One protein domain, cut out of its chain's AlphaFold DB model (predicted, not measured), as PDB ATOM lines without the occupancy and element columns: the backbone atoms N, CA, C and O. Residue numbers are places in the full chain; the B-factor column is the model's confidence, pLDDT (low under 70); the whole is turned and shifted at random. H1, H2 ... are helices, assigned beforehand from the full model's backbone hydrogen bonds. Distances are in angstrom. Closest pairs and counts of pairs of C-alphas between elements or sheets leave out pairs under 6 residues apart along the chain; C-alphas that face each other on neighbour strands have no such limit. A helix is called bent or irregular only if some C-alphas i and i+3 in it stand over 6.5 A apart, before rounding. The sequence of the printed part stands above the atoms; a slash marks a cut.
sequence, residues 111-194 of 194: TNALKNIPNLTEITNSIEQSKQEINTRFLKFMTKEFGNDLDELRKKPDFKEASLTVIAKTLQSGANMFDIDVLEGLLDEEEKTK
ATOM      1  N   THR A 111      62.661 -11.505  41.726       54.22
ATOM      2  CA  THR A 111      61.601 -10.788  40.984       54.22
ATOM      3  C   THR A 111      60.208 -11.422  41.134       54.22
ATOM      4  O   THR A 111      59.195 -10.756  40.935       54.22
ATOM      5  N   ASN A 112      60.128 -12.686  41.566       55.62
ATOM      6  CA  ASN A 112      58.875 -13.353  41.937       55.62
ATOM      7  C   ASN A 112      58.377 -13.028  43.363       55.62
ATOM      8  O   ASN A 112      57.237 -13.351  43.679       55.62
ATOM      9  N   ALA A 113      59.176 -12.369  44.212       52.94
ATOM     10  CA  ALA A 113      58.761 -11.945  45.552       52.94
ATOM     11  C   ALA A 113      57.859 -10.697  45.527       52.94
ATOM     12  O   ALA A 113      57.003 -10.561  46.397       52.94
ATOM     13  N   LEU A 114      57.946  -9.848  44.490       54.75
ATOM     14  CA  LEU A 114      56.998  -8.738  44.293       54.75
ATOM     15  C   LEU A 114      55.555  -9.227  44.080       54.75
ATOM     16  O   LEU A 114      54.611  -8.537  44.451       54.75
ATOM     17  N   LYS A 115      55.370 -10.427  43.512       58.38
ATOM     18  CA  LYS A 115      54.041 -11.022  43.285       58.38
ATOM     19  C   LYS A 115      53.423 -11.623  44.549       58.38
ATOM     20  O   LYS A 115      52.237 -11.928  44.553       58.38
ATOM     21  N   ASN A 116      54.220 -11.785  45.603       55.62
ATOM     22  CA  ASN A 116      53.856 -12.516  46.809       55.62
ATOM     23  C   ASN A 116      53.936 -11.658  48.075       55.62
ATOM     24  O   ASN A 116      54.006 -12.226  49.158       55.62
ATOM     25  N   ILE A 117      53.902 -10.325  47.961       60.88
ATOM     26  CA  ILE A 117      53.732  -9.436  49.118       60.88
ATOM     27  C   ILE A 117      52.304  -9.658  49.653       60.88
ATOM     28  O   ILE A 117      51.350  -9.198  49.010       60.88
ATOM     29  N   PRO A 118      52.101 -10.359  50.790       58.47
ATOM     30  CA  PRO A 118      50.811 -10.297  51.457       58.47
ATOM     31  C   PRO A 118      50.605  -8.826  51.837       58.47
ATOM     32  O   PRO A 118      51.522  -8.208  52.372       58.47
ATOM     33  N   ASN A 119      49.443  -8.262  51.511       64.25
ATOM     34  CA  ASN A 119      49.060  -6.857  51.731       64.25
ATOM     35  C   ASN A 119      49.324  -5.882  50.577       64.25
ATOM     36  O   ASN A 119      49.067  -4.697  50.760       64.25
ATOM     37  N   LEU A 120      49.728  -6.315  49.375       72.94
ATOM     38  CA  LEU A 120      49.801  -5.387  48.231       72.94
ATOM     39  C   LEU A 120      48.462  -4.665  47.999       72.94
ATOM     40  O   LEU A 120      48.446  -3.459  47.803       72.94
ATOM     41  N   THR A 121      47.344  -5.383  48.110       75.56
ATOM     42  CA  THR A 121      45.994  -4.813  47.984       75.56
ATOM     43  C   THR A 121      45.650  -3.828  49.103       75.56
ATOM     44  O   THR A 121      44.955  -2.845  48.882       75.56
ATOM     45  N   GLU A 122      46.124  -4.072  50.324       79.12
ATOM     46  CA  GLU A 122      45.898  -3.167  51.458       79.12
ATOM     47  C   GLU A 122      46.770  -1.914  51.338       79.12
ATOM     48  O   GLU A 122      46.307  -0.801  51.585       79.12
ATOM     49  N   ILE A 123      48.008  -2.082  50.875       77.62
ATOM     50  CA  ILE A 123      48.937  -0.995  50.576       77.62
ATOM     51  C   ILE A 123      48.375  -0.134  49.440       77.62
ATOM     52  O   ILE A 123      48.300   1.080  49.603       77.62
ATOM     53  N   THR A 124      47.882  -0.715  48.341       80.38
ATOM     54  CA  THR A 124      47.255   0.062  47.256       80.38
ATOM     55  C   THR A 124      46.014   0.808  47.735       80.38
ATOM     56  O   THR A 124      45.859   1.984  47.419       80.38
ATOM     57  N   ASN A 125      45.178   0.180  48.567       82.94
ATOM     58  CA  ASN A 125      43.992   0.830  49.126       82.94
ATOM     59  C   ASN A 125      44.359   1.973  50.086       82.94
ATOM     60  O   ASN A 125      43.720   3.020  50.059       82.94
ATOM     61  N   SER A 126      45.388   1.808  50.923       82.38
ATOM     62  CA  SER A 126      45.859   2.876  51.818       82.38
ATOM     63  C   SER A 126      46.492   4.045  51.057       82.38
ATOM     64  O   SER A 126      46.283   5.200  51.426       82.38
ATOM     65  N   ILE A 127      47.192   3.771  49.953       83.06
ATOM     66  CA  ILE A 127      47.710   4.797  49.040       83.06
ATOM     67  C   ILE A 127      46.551   5.546  48.373       83.06
ATOM     68  O   ILE A 127      46.566   6.774  48.326       83.06
ATOM     69  N   GLU A 128      45.517   4.840  47.912       82.56
ATOM     70  CA  GLU A 128      44.336   5.456  47.300       82.56
ATOM     71  C   GLU A 128      43.527   6.291  48.310       82.56
ATOM     72  O   GLU A 128      43.101   7.404  48.000       82.56
ATOM     73  N   GLN A 129      43.385   5.817  49.550       85.75
ATOM     74  CA  GLN A 129      42.773   6.582  50.642       85.75
ATOM     75  C   GLN A 129      43.584   7.834  50.986       85.75
ATOM     76  O   GLN A 129      43.016   8.920  51.099       85.75
ATOM     77  N   SER A 130      44.909   7.709  51.093       84.12
ATOM     78  CA  SER A 130      45.814   8.841  51.320       84.12
ATOM     79  C   SER A 130      45.719   9.870  50.187       84.12
ATOM     80  O   SER A 130      45.607  11.069  50.439       84.12
ATOM     81  N   LYS A 131      45.641   9.412  48.931       82.81
ATOM     82  CA  LYS A 131      45.413  10.263  47.754       82.81
ATOM     83  C   LYS A 131      44.094  11.032  47.859       82.81
ATOM     84  O   LYS A 131      44.070  12.247  47.664       82.81
ATOM     85  N   GLN A 132      42.997  10.358  48.205       84.31
ATOM     86  CA  GLN A 132      41.701  11.015  48.405       84.31
ATOM     87  C   GLN A 132      41.741  12.023  49.560       84.31
ATOM     88  O   GLN A 132      41.151  13.104  49.457       84.31
ATOM     89  N   GLU A 133      42.463  11.713  50.639       87.69
ATOM     90  CA  GLU A 133      42.644  12.624  51.766       87.69
ATOM     91  C   GLU A 133      43.429  13.875  51.355       87.69
ATOM     92  O   GLU A 133      42.991  14.992  51.642       87.69
ATOM     93  N   ILE A 134      44.543  13.714  50.637       86.25
ATOM     94  CA  ILE A 134      45.361  14.821  50.127       86.25
ATOM     95  C   ILE A 134      44.543  15.685  49.167       86.25
ATOM     96  O   ILE A 134      44.509  16.902  49.341       86.25
ATOM     97  N   ASN A 135      43.807  15.079  48.232       84.12
ATOM     98  CA  ASN A 135      42.933  15.808  47.311       84.12
ATOM     99  C   ASN A 135      41.861  16.604  48.063       84.12
ATOM    100  O   ASN A 135      41.629  17.779  47.775       84.12
ATOM    101  N   THR A 136      41.252  16.007  49.087       86.56
ATOM    102  CA  THR A 136      40.255  16.686  49.922       86.56
ATOM    103  C   THR A 136      40.876  17.838  50.715       86.56
ATOM    104  O   THR A 136      40.292  18.922  50.799       86.56
ATOM    105  N   ARG A 137      42.073  17.645  51.283       86.06
ATOM    106  CA  ARG A 137      42.809  18.698  51.996       86.06
ATOM    107  C   ARG A 137      43.221  19.830  51.064       86.06
ATOM    108  O   ARG A 137      43.060  20.986  51.446       86.06
ATOM    109  N   PHE A 138      43.687  19.515  49.861       87.38
ATOM    110  CA  PHE A 138      44.039  20.493  48.838       87.38
ATOM    111  C   PHE A 138      42.822  21.336  48.446       87.38
ATOM    112  O   PHE A 138      42.870  22.559  48.547       87.38
ATOM    113  N   LEU A 139      41.685  20.705  48.125       85.50
ATOM    114  CA  LEU A 139      40.432  21.418  47.850       85.50
ATOM    115  C   LEU A 139      40.014  22.309  49.024       85.50
ATOM    116  O   LEU A 139      39.621  23.457  48.825       85.50
ATOM    117  N   LYS A 140      40.119  21.812  50.260       86.56
ATOM    118  CA  LYS A 140      39.792  22.585  51.465       86.56
ATOM    119  C   LYS A 140      40.734  23.774  51.670       86.56
ATOM    120  O   LYS A 140      40.284  24.832  52.099       86.56
ATOM    121  N   PHE A 141      42.020  23.613  51.378       86.75
ATOM    122  CA  PHE A 141      43.006  24.685  51.470       86.75
ATOM    123  C   PHE A 141      42.741  25.764  50.417       86.75
ATOM    124  O   PHE A 141      42.541  26.919  50.777       86.75
ATOM    125  N   MET A 142      42.596  25.373  49.151       82.38
ATOM    126  CA  MET A 142      42.324  26.295  48.045       82.38
ATOM    127  C   MET A 142      40.995  27.038  48.228       82.38
ATOM    128  O   MET A 142      40.918  28.244  48.034       82.38
ATOM    129  N   THR A 143      39.933  26.348  48.651       82.44
ATOM    130  CA  THR A 143      38.635  26.999  48.922       82.44
ATOM    131  C   THR A 143      38.669  27.908  50.144       82.44
ATOM    132  O   THR A 143      37.888  28.850  50.210       82.44
ATOM    133  N   LYS A 144      39.562  27.663  51.109       85.69
ATOM    134  CA  LYS A 144      39.773  28.566  52.245       85.69
ATOM    135  C   LYS A 144      40.574  29.801  51.835       85.69
ATOM    136  O   LYS A 144      40.229  30.897  52.258       85.69
ATOM    137  N   GLU A 145      41.623  29.619  51.038       84.81
ATOM    138  CA  GLU A 145      42.493  30.698  50.565       84.81
ATOM    139  C   GLU A 145      41.749  31.629  49.599       84.81
ATOM    140  O   GLU A 145      41.695  32.834  49.819       84.81
ATOM    141  N   PHE A 146      41.061  31.059  48.606       81.69
ATOM    142  CA  PHE A 146      40.317  31.806  47.589       81.69
ATOM    143  C   PHE A 146      38.826  31.967  47.909       81.69
ATOM    144  O   PHE A 146      38.064  32.425  47.061       81.69
ATOM    145  N   GLY A 147      38.367  31.580  49.101       82.81
ATOM    146  CA  GLY A 147      36.942  31.608  49.457       82.81
ATOM    147  C   GLY A 147      36.353  33.017  49.438       82.81
ATOM    148  O   GLY A 147      35.285  33.240  48.870       82.81
ATOM    149  N   ASN A 148      37.092  33.982  49.990       81.94
ATOM    150  CA  ASN A 148      36.698  35.391  49.973       81.94
ATOM    151  C   ASN A 148      36.680  35.952  48.544       81.94
ATOM    152  O   ASN A 148      35.728  36.635  48.170       81.94
ATOM    153  N   ASP A 149      37.682  35.607  47.736       79.19
ATOM    154  CA  ASP A 149      37.791  36.044  46.343       79.19
ATOM    155  C   ASP A 149      36.688  35.433  45.474       79.19
ATOM    156  O   ASP A 149      36.121  36.113  44.620       79.19
ATOM    157  N   LEU A 150      36.323  34.169  45.714       78.75
ATOM    158  CA  LEU A 150      35.195  33.496  45.068       78.75
ATOM    159  C   LEU A 150      33.863  34.162  45.411       78.75
ATOM    160  O   LEU A 150      33.021  34.342  44.527       78.75
ATOM    161  N   ASP A 151      33.670  34.559  46.667       79.56
ATOM    162  CA  ASP A 151      32.475  35.285  47.094       79.56
ATOM    163  C   ASP A 151      32.442  36.721  46.553       79.56
ATOM    164  O   ASP A 151      31.373  37.230  46.203       79.56
ATOM    165  N   GLU A 152      33.590  37.387  46.443       82.00
ATOM    166  CA  GLU A 152      33.695  38.701  45.810       82.00
ATOM    167  C   GLU A 152      33.400  38.614  44.309       82.00
ATOM    168  O   GLU A 152      32.634  39.413  43.767       82.00
ATOM    169  N   LEU A 153      33.949  37.599  43.645       75.00
ATOM    170  CA  LEU A 153      33.663  37.278  42.259       75.00
ATOM    171  C   LEU A 153      32.174  36.999  42.065       75.00
ATOM    172  O   LEU A 153      31.562  37.606  41.194       75.00
ATOM    173  N   ARG A 154      31.543  36.207  42.936       77.31
ATOM    174  CA  ARG A 154      30.096  35.945  42.889       77.31
ATOM    175  C   ARG A 154      29.243  37.216  42.975       77.31
ATOM    176  O   ARG A 154      28.154  37.257  42.407       77.31
ATOM    177  N   LYS A 155      29.709  38.244  43.690       83.00
ATOM    178  CA  LYS A 155      29.005  39.529  43.837       83.00
ATOM    179  C   LYS A 155      29.198  40.456  42.634       83.00
ATOM    180  O   LYS A 155      28.418  41.398  42.477       83.00
ATOM    181  N   LYS A 156      30.210  40.227  41.789       81.94
ATOM    182  CA  LYS A 156      30.473  41.060  40.609       81.94
ATOM    183  C   LYS A 156      29.458  40.750  39.496       81.94
ATOM    184  O   LYS A 156      29.206  39.585  39.201       81.94
ATOM    185  N   PRO A 157      28.912  41.776  38.814       73.62
ATOM    186  CA  PRO A 157      27.926  41.593  37.741       73.62
ATOM    187  C   PRO A 157      28.497  40.896  36.494       73.62
ATOM    188  O   PRO A 157      27.734  40.422  35.653       73.62
ATOM    189  N   ASP A 158      29.826  40.817  36.386       70.88
ATOM    190  CA  ASP A 158      30.541  40.159  35.291       70.88
ATOM    191  C   ASP A 158      30.781  38.656  35.530       70.88
ATOM    192  O   ASP A 158      31.232  37.953  34.622       70.88
ATOM    193  N   PHE A 159      30.460  38.131  36.717       71.62
ATOM    194  CA  PHE A 159      30.646  36.717  37.033       71.62
ATOM    195  C   PHE A 159      29.460  35.895  36.525       71.62
ATOM    196  O   PHE A 159      28.363  35.908  37.080       71.62
ATOM    197  N   LYS A 160      29.677  35.195  35.412       74.31
ATOM    198  CA  LYS A 160      28.684  34.305  34.793       74.31
ATOM    199  C   LYS A 160      28.918  32.865  35.248       74.31
ATOM    200  O   LYS A 160      30.037  32.491  35.571       74.31
ATOM    201  N   GLU A 161      27.906  32.001  35.168       70.94
ATOM    202  CA  GLU A 161      28.059  30.556  35.459       70.94
ATOM    203  C   GLU A 161      29.216  29.892  34.686       70.94
ATOM    204  O   GLU A 161      29.850  28.953  35.171       70.94
ATOM    205  N   ALA A 162      29.548  30.421  33.503       70.06
ATOM    206  CA  ALA A 162      30.697  29.982  32.723       70.06
ATOM    207  C   ALA A 162      32.037  30.159  33.469       70.06
ATOM    208  O   ALA A 162      32.865  29.254  33.416       70.06
ATOM    209  N   SER A 163      32.253  31.263  34.199       75.69
ATOM    210  CA  SER A 163      33.496  31.471  34.961       75.69
ATOM    211  C   SER A 163      33.570  30.574  36.194       75.69
ATOM    212  O   SER A 163      34.644  30.062  36.497       75.69
ATOM    213  N   LEU A 164      32.439  30.290  36.850       76.44
ATOM    214  CA  LEU A 164      32.380  29.309  37.941       76.44
ATOM    215  C   LEU A 164      32.748  27.902  37.451       76.44
ATOM    216  O   LEU A 164      33.510  27.191  38.098       76.44
ATOM    217  N   THR A 165      32.247  27.526  36.273       77.88
ATOM    218  CA  THR A 165      32.557  26.232  35.655       77.88
ATOM    219  C   THR A 165      34.037  26.129  35.282       77.88
ATOM    220  O   THR A 165      34.639  25.076  35.467       77.88
ATOM    221  N   VAL A 166      34.643  27.210  34.776       74.81
ATOM    222  CA  VAL A 166      36.082  27.252  34.469       74.81
ATOM    223  C   VAL A 166      36.912  27.135  35.744       74.81
ATOM    224  O   VAL A 166      37.827  26.323  35.763       74.81
ATOM    225  N   ILE A 167      36.553  27.847  36.819       79.12
ATOM    226  CA  ILE A 167      37.268  27.764  38.100       79.12
ATOM    227  C   ILE A 167      37.154  26.364  38.711       79.12
ATOM    228  O   ILE A 167      38.150  25.805  39.165       79.12
ATOM    229  N   ALA A 168      35.965  25.760  38.674       79.88
ATOM    230  CA  ALA A 168      35.765  24.389  39.133       79.88
ATOM    231  C   ALA A 168      36.612  23.396  38.323       79.88
ATOM    232  O   ALA A 168      37.258  22.529  38.904       79.88
ATOM    233  N   LYS A 169      36.674  23.564  36.994       79.31
ATOM    234  CA  LYS A 169      37.523  22.745  36.119       79.31
ATOM    235  C   LYS A 169      39.011  22.946  36.388       79.31
ATOM    236  O   LYS A 169      39.731  21.957  36.406       79.31
ATOM    237  N   THR A 170      39.474  24.173  36.628       77.44
ATOM    238  CA  THR A 170      40.884  24.435  36.972       77.44
ATOM    239  C   THR A 170      41.246  23.917  38.361       77.44
ATOM    240  O   THR A 170      42.351  23.429  38.572       77.44
ATOM    241  N   LEU A 171      40.314  23.971  39.316       80.12
ATOM    242  CA  LEU A 171      40.519  23.408  40.649       80.12
ATOM    243  C   LEU A 171      40.571  21.877  40.590       80.12
ATOM    244  O   LEU A 171      41.431  21.256  41.207       80.12
ATOM    245  N   GLN A 172      39.681  21.280  39.796       81.25
ATOM    246  CA  GLN A 172      39.668  19.847  39.531       81.25
ATOM    247  C   GLN A 172      40.930  19.403  38.782       81.25
ATOM    248  O   GLN A 172      41.510  18.386  39.142       81.25
ATOM    249  N   SER A 173      41.411  20.172  37.799       76.06
ATOM    250  CA  SER A 173      42.669  19.852  37.119       76.06
ATOM    251  C   SER A 173      43.874  19.976  38.051       76.06
ATOM    252  O   SER A 173      44.779  19.162  37.950       76.06
ATOM    253  N   GLY A 174      43.871  20.945  38.975       77.75
ATOM    254  CA  GLY A 174      44.897  21.073  40.014       77.75
ATOM    255  C   GLY A 174      44.906  19.891  40.989       77.75
ATOM    256  O   GLY A 174      45.968  19.400  41.349       77.75
ATOM    257  N   ALA A 175      43.732  19.376  41.363       75.62
ATOM    258  CA  ALA A 175      43.623  18.167  42.183       75.62
ATOM    259  C   ALA A 175      44.081  16.903  41.434       75.62
ATOM    260  O   ALA A 175      44.676  16.013  42.032       75.62
ATOM    261  N   ASN A 176      43.868  16.851  40.118       78.56
ATOM    262  CA  ASN A 176      44.335  15.754  39.272       78.56
ATOM    263  C   ASN A 176      45.857  15.786  39.012       78.56
ATOM    264  O   ASN A 176      46.376  14.841  38.429       78.56
ATOM    265  N   MET A 177      46.598  16.822  39.437       74.88
ATOM    266  CA  MET A 177      48.069  16.850  39.313       74.88
ATOM    267  C   MET A 177      48.759  15.799  40.192       74.88
ATOM    268  O   MET A 177      49.932  15.509  39.987       74.88
ATOM    269  N   PHE A 178      48.044  15.228  41.166       73.50
ATOM    270  CA  PHE A 178      48.545  14.159  42.030       73.50
ATOM    271  C   PHE A 178      48.217  12.752  41.501       73.50
ATOM    272  O   PHE A 178      48.521  11.759  42.165       73.50
ATOM    273  N   ASP A 179      47.594  12.638  40.326       80.69
ATOM    274  CA  ASP A 179      47.270  11.350  39.717       80.69
ATOM    275  C   ASP A 179      48.476  10.808  38.952       80.69
ATOM    276  O   ASP A 179      48.989  11.453  38.042       80.69
ATOM    277  N   ILE A 180      48.905   9.598  39.316       77.75
ATOM    278  CA  ILE A 180      50.075   8.928  38.731       77.75
ATOM    279  C   ILE A 180      49.920   8.797  37.211       77.75
ATOM    280  O   ILE A 180      50.849   9.135  36.495       77.75
ATOM    281  N   ASP A 181      48.731   8.439  36.722       80.38
ATOM    282  CA  ASP A 181      48.449   8.323  35.283       80.38
ATOM    283  C   ASP A 181      48.570   9.672  34.545       80.38
ATOM    284  O   ASP A 181      48.956   9.731  33.379       80.38
ATOM    285  N   VAL A 182      48.236  10.779  35.222       80.19
ATOM    286  CA  VAL A 182      48.358  12.134  34.663       80.19
ATOM    287  C   VAL A 182      49.817  12.574  34.658       80.19
ATOM    288  O   VAL A 182      50.253  13.182  33.688       80.19
ATOM    289  N   LEU A 183      50.569  12.251  35.713       77.50
ATOM    290  CA  LEU A 183      52.008  12.501  35.821       77.50
ATOM    291  C   LEU A 183      52.809  11.691  34.795       77.50
ATOM    292  O   LEU A 183      53.680  12.254  34.141       77.50
ATOM    293  N   GLU A 184      52.491  10.409  34.627       82.19
ATOM    294  CA  GLU A 184      53.096   9.521  33.630       82.19
ATOM    295  C   GLU A 184      52.782  10.015  32.215       82.19
ATOM    296  O   GLU A 184      53.693  10.214  31.418       82.19
ATOM    297  N   GLY A 185      51.521  10.371  31.942       83.31
ATOM    298  CA  GLY A 185      51.145  10.984  30.668       83.31
ATOM    299  C   GLY A 185      51.845  12.322  30.397       83.31
ATOM    300  O   GLY A 185      52.187  12.606  29.256       83.31
ATOM    301  N   LEU A 186      52.091  13.150  31.417       78.25
ATOM    302  CA  LEU A 186      52.839  14.405  31.260       78.25
ATOM    303  C   LEU A 186      54.325  14.151  30.986       78.25
ATOM    304  O   LEU A 186      54.907  14.828  30.142       78.25
ATOM    305  N   LEU A 187      54.916  13.169  31.668       80.06
ATOM    306  CA  LEU A 187      56.302  12.755  31.463       80.06
ATOM    307  C   LEU A 187      56.510  12.235  30.029       80.06
ATOM    308  O   LEU A 187      57.442  12.659  29.350       80.06
ATOM    309  N   ASP A 188      55.587  11.402  29.541       83.25
ATOM    310  CA  ASP A 188      55.605  10.851  28.180       83.25
ATOM    311  C   ASP A 188      55.453  11.934  27.095       83.25
ATOM    312  O   ASP A 188      56.021  11.831  26.003       83.25
ATOM    313  N   GLU A 189      54.672  12.983  27.358       79.50
ATOM    314  CA  GLU A 189      54.509  14.115  26.438       79.50
ATOM    315  C   GLU A 189      55.728  15.062  26.455       79.50
ATOM    316  O   GLU A 189      56.097  15.612  25.409       79.50
ATOM    317  N   GLU A 190      56.417  15.215  27.592       73.75
ATOM    318  CA  GLU A 190      57.703  15.930  27.657       73.75
ATOM    319  C   GLU A 190      58.836  15.175  26.946       73.75
ATOM    320  O   GLU A 190      59.688  15.794  26.306       73.75
ATOM    321  N   GLU A 191      58.835  13.840  26.975       70.50
ATOM    322  CA  GLU A 191      59.807  13.038  26.222       70.50
ATOM    323  C   GLU A 191      59.577  13.088  24.703       70.50
ATOM    324  O   GLU A 191      60.540  13.054  23.939       70.50
ATOM    325  N   LYS A 192      58.328  13.235  24.235       64.19
ATOM    326  CA  LYS A 192      58.007  13.387  22.798       64.19
ATOM    327  C   LYS A 192      58.280  14.778  22.233       64.19
ATOM    328  O   LYS A 192      58.338  14.936  21.014       64.19
ATOM    329  N   THR A 193      58.364  15.794  23.087       58.72
ATOM    330  CA  THR A 193      58.590  17.186  22.670       58.72
ATOM    331  C   THR A 193      60.075  17.565  22.618       58.72
ATOM    332  O   THR A 193      60.401  18.689  22.226       58.72
ATOM    333  N   LYS A 194      60.967  16.625  22.948       47.97
ATOM    334  CA  LYS A 194      62.428  16.749  22.912       47.97
ATOM    335  C   LYS A 194      63.036  16.026  21.711       47.97
ATOM    336  O   LYS A 194      64.047  16.550  21.190       47.97
TER     337      LYS A 194
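What this domain is: This is residues 111 to 194 of the 194 residues of a protein of Candida orthopsilosis (strain 90-125) (UniProt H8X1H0). A long helix, H1, runs out, the chain turns round through the short helix H2, and a third helix, H3, folds back slantwise to meet H1 partway along it; a fourth, H4, then turns off sharply from the end of H3 and points away from H1. It is an open arrangement with few contacts: residues 111 to 130, with the first part of H1, and residues 187 to 194, with the last part of H4, stick out free. The printed part has 84 residues with four named helices, H1, H2, H3 and H4 in that order, and no named strand; the class is all helix. The whole is extended, with a radius of gyration of the C-alphas of 18.9 A, and flat, spanning 63 by 36 by 18 A.

How they stand to each other: H1, residues 120 to 145, and H2, residues 147 to 155, meet only through their tight link of one residue. H3, residues 161 to 178, is near H2, with 7 pairs of C-alphas within 10 A. H3 touches H1, H1 with residues 131 to 139 alone and H3 with residues 171 to 178 alone; the closest C-alphas, of Asn 135 and Ala 175, are 5.7 A apart. H1 and H3 run opposite ways at a steep tilt of 40 degrees. H4, residues 180 to 192, is about perpendicular to H3, at 87 degrees. The two are close but not clearly touching, their closest C-alphas being those of Met 177 and Leu 183, 6.8 A apart. H4 is apart from H1 and from H2. In H1, H2 and H4 every O i to N i+4 pair is within hydrogen-bond range; in H3, 13 of 14 are.

Where its parts are: H1 begins at C-alpha 120 at (49.801, -5.387, 48.231) and is 36.9 A long from first to last C-alpha. H2 measures 12.5 A in the same way. H3 begins at C-alpha 161 at (28.059, 30.556, 35.459) and is 27.1 A long; it is neither bent nor irregular, but only just: C-alphas 175 and 178 are 6.3 A apart. H4, 18.3 A long, ends at C-alpha 192 at (58.007, 13.387, 22.798).

The domain as a whole: The two C-alphas farthest apart are those of Asn 112 and Pro 157, at 63.2 A. Without the stretches that stand free, 50 residues remain, spanning 41 by 22 by 11 A. The printed part has no cut, and its three links between named helices are tight. The mean pLDDT of the printed part is 76.6; residues 111 to 119 and 192 to 194 are under 70.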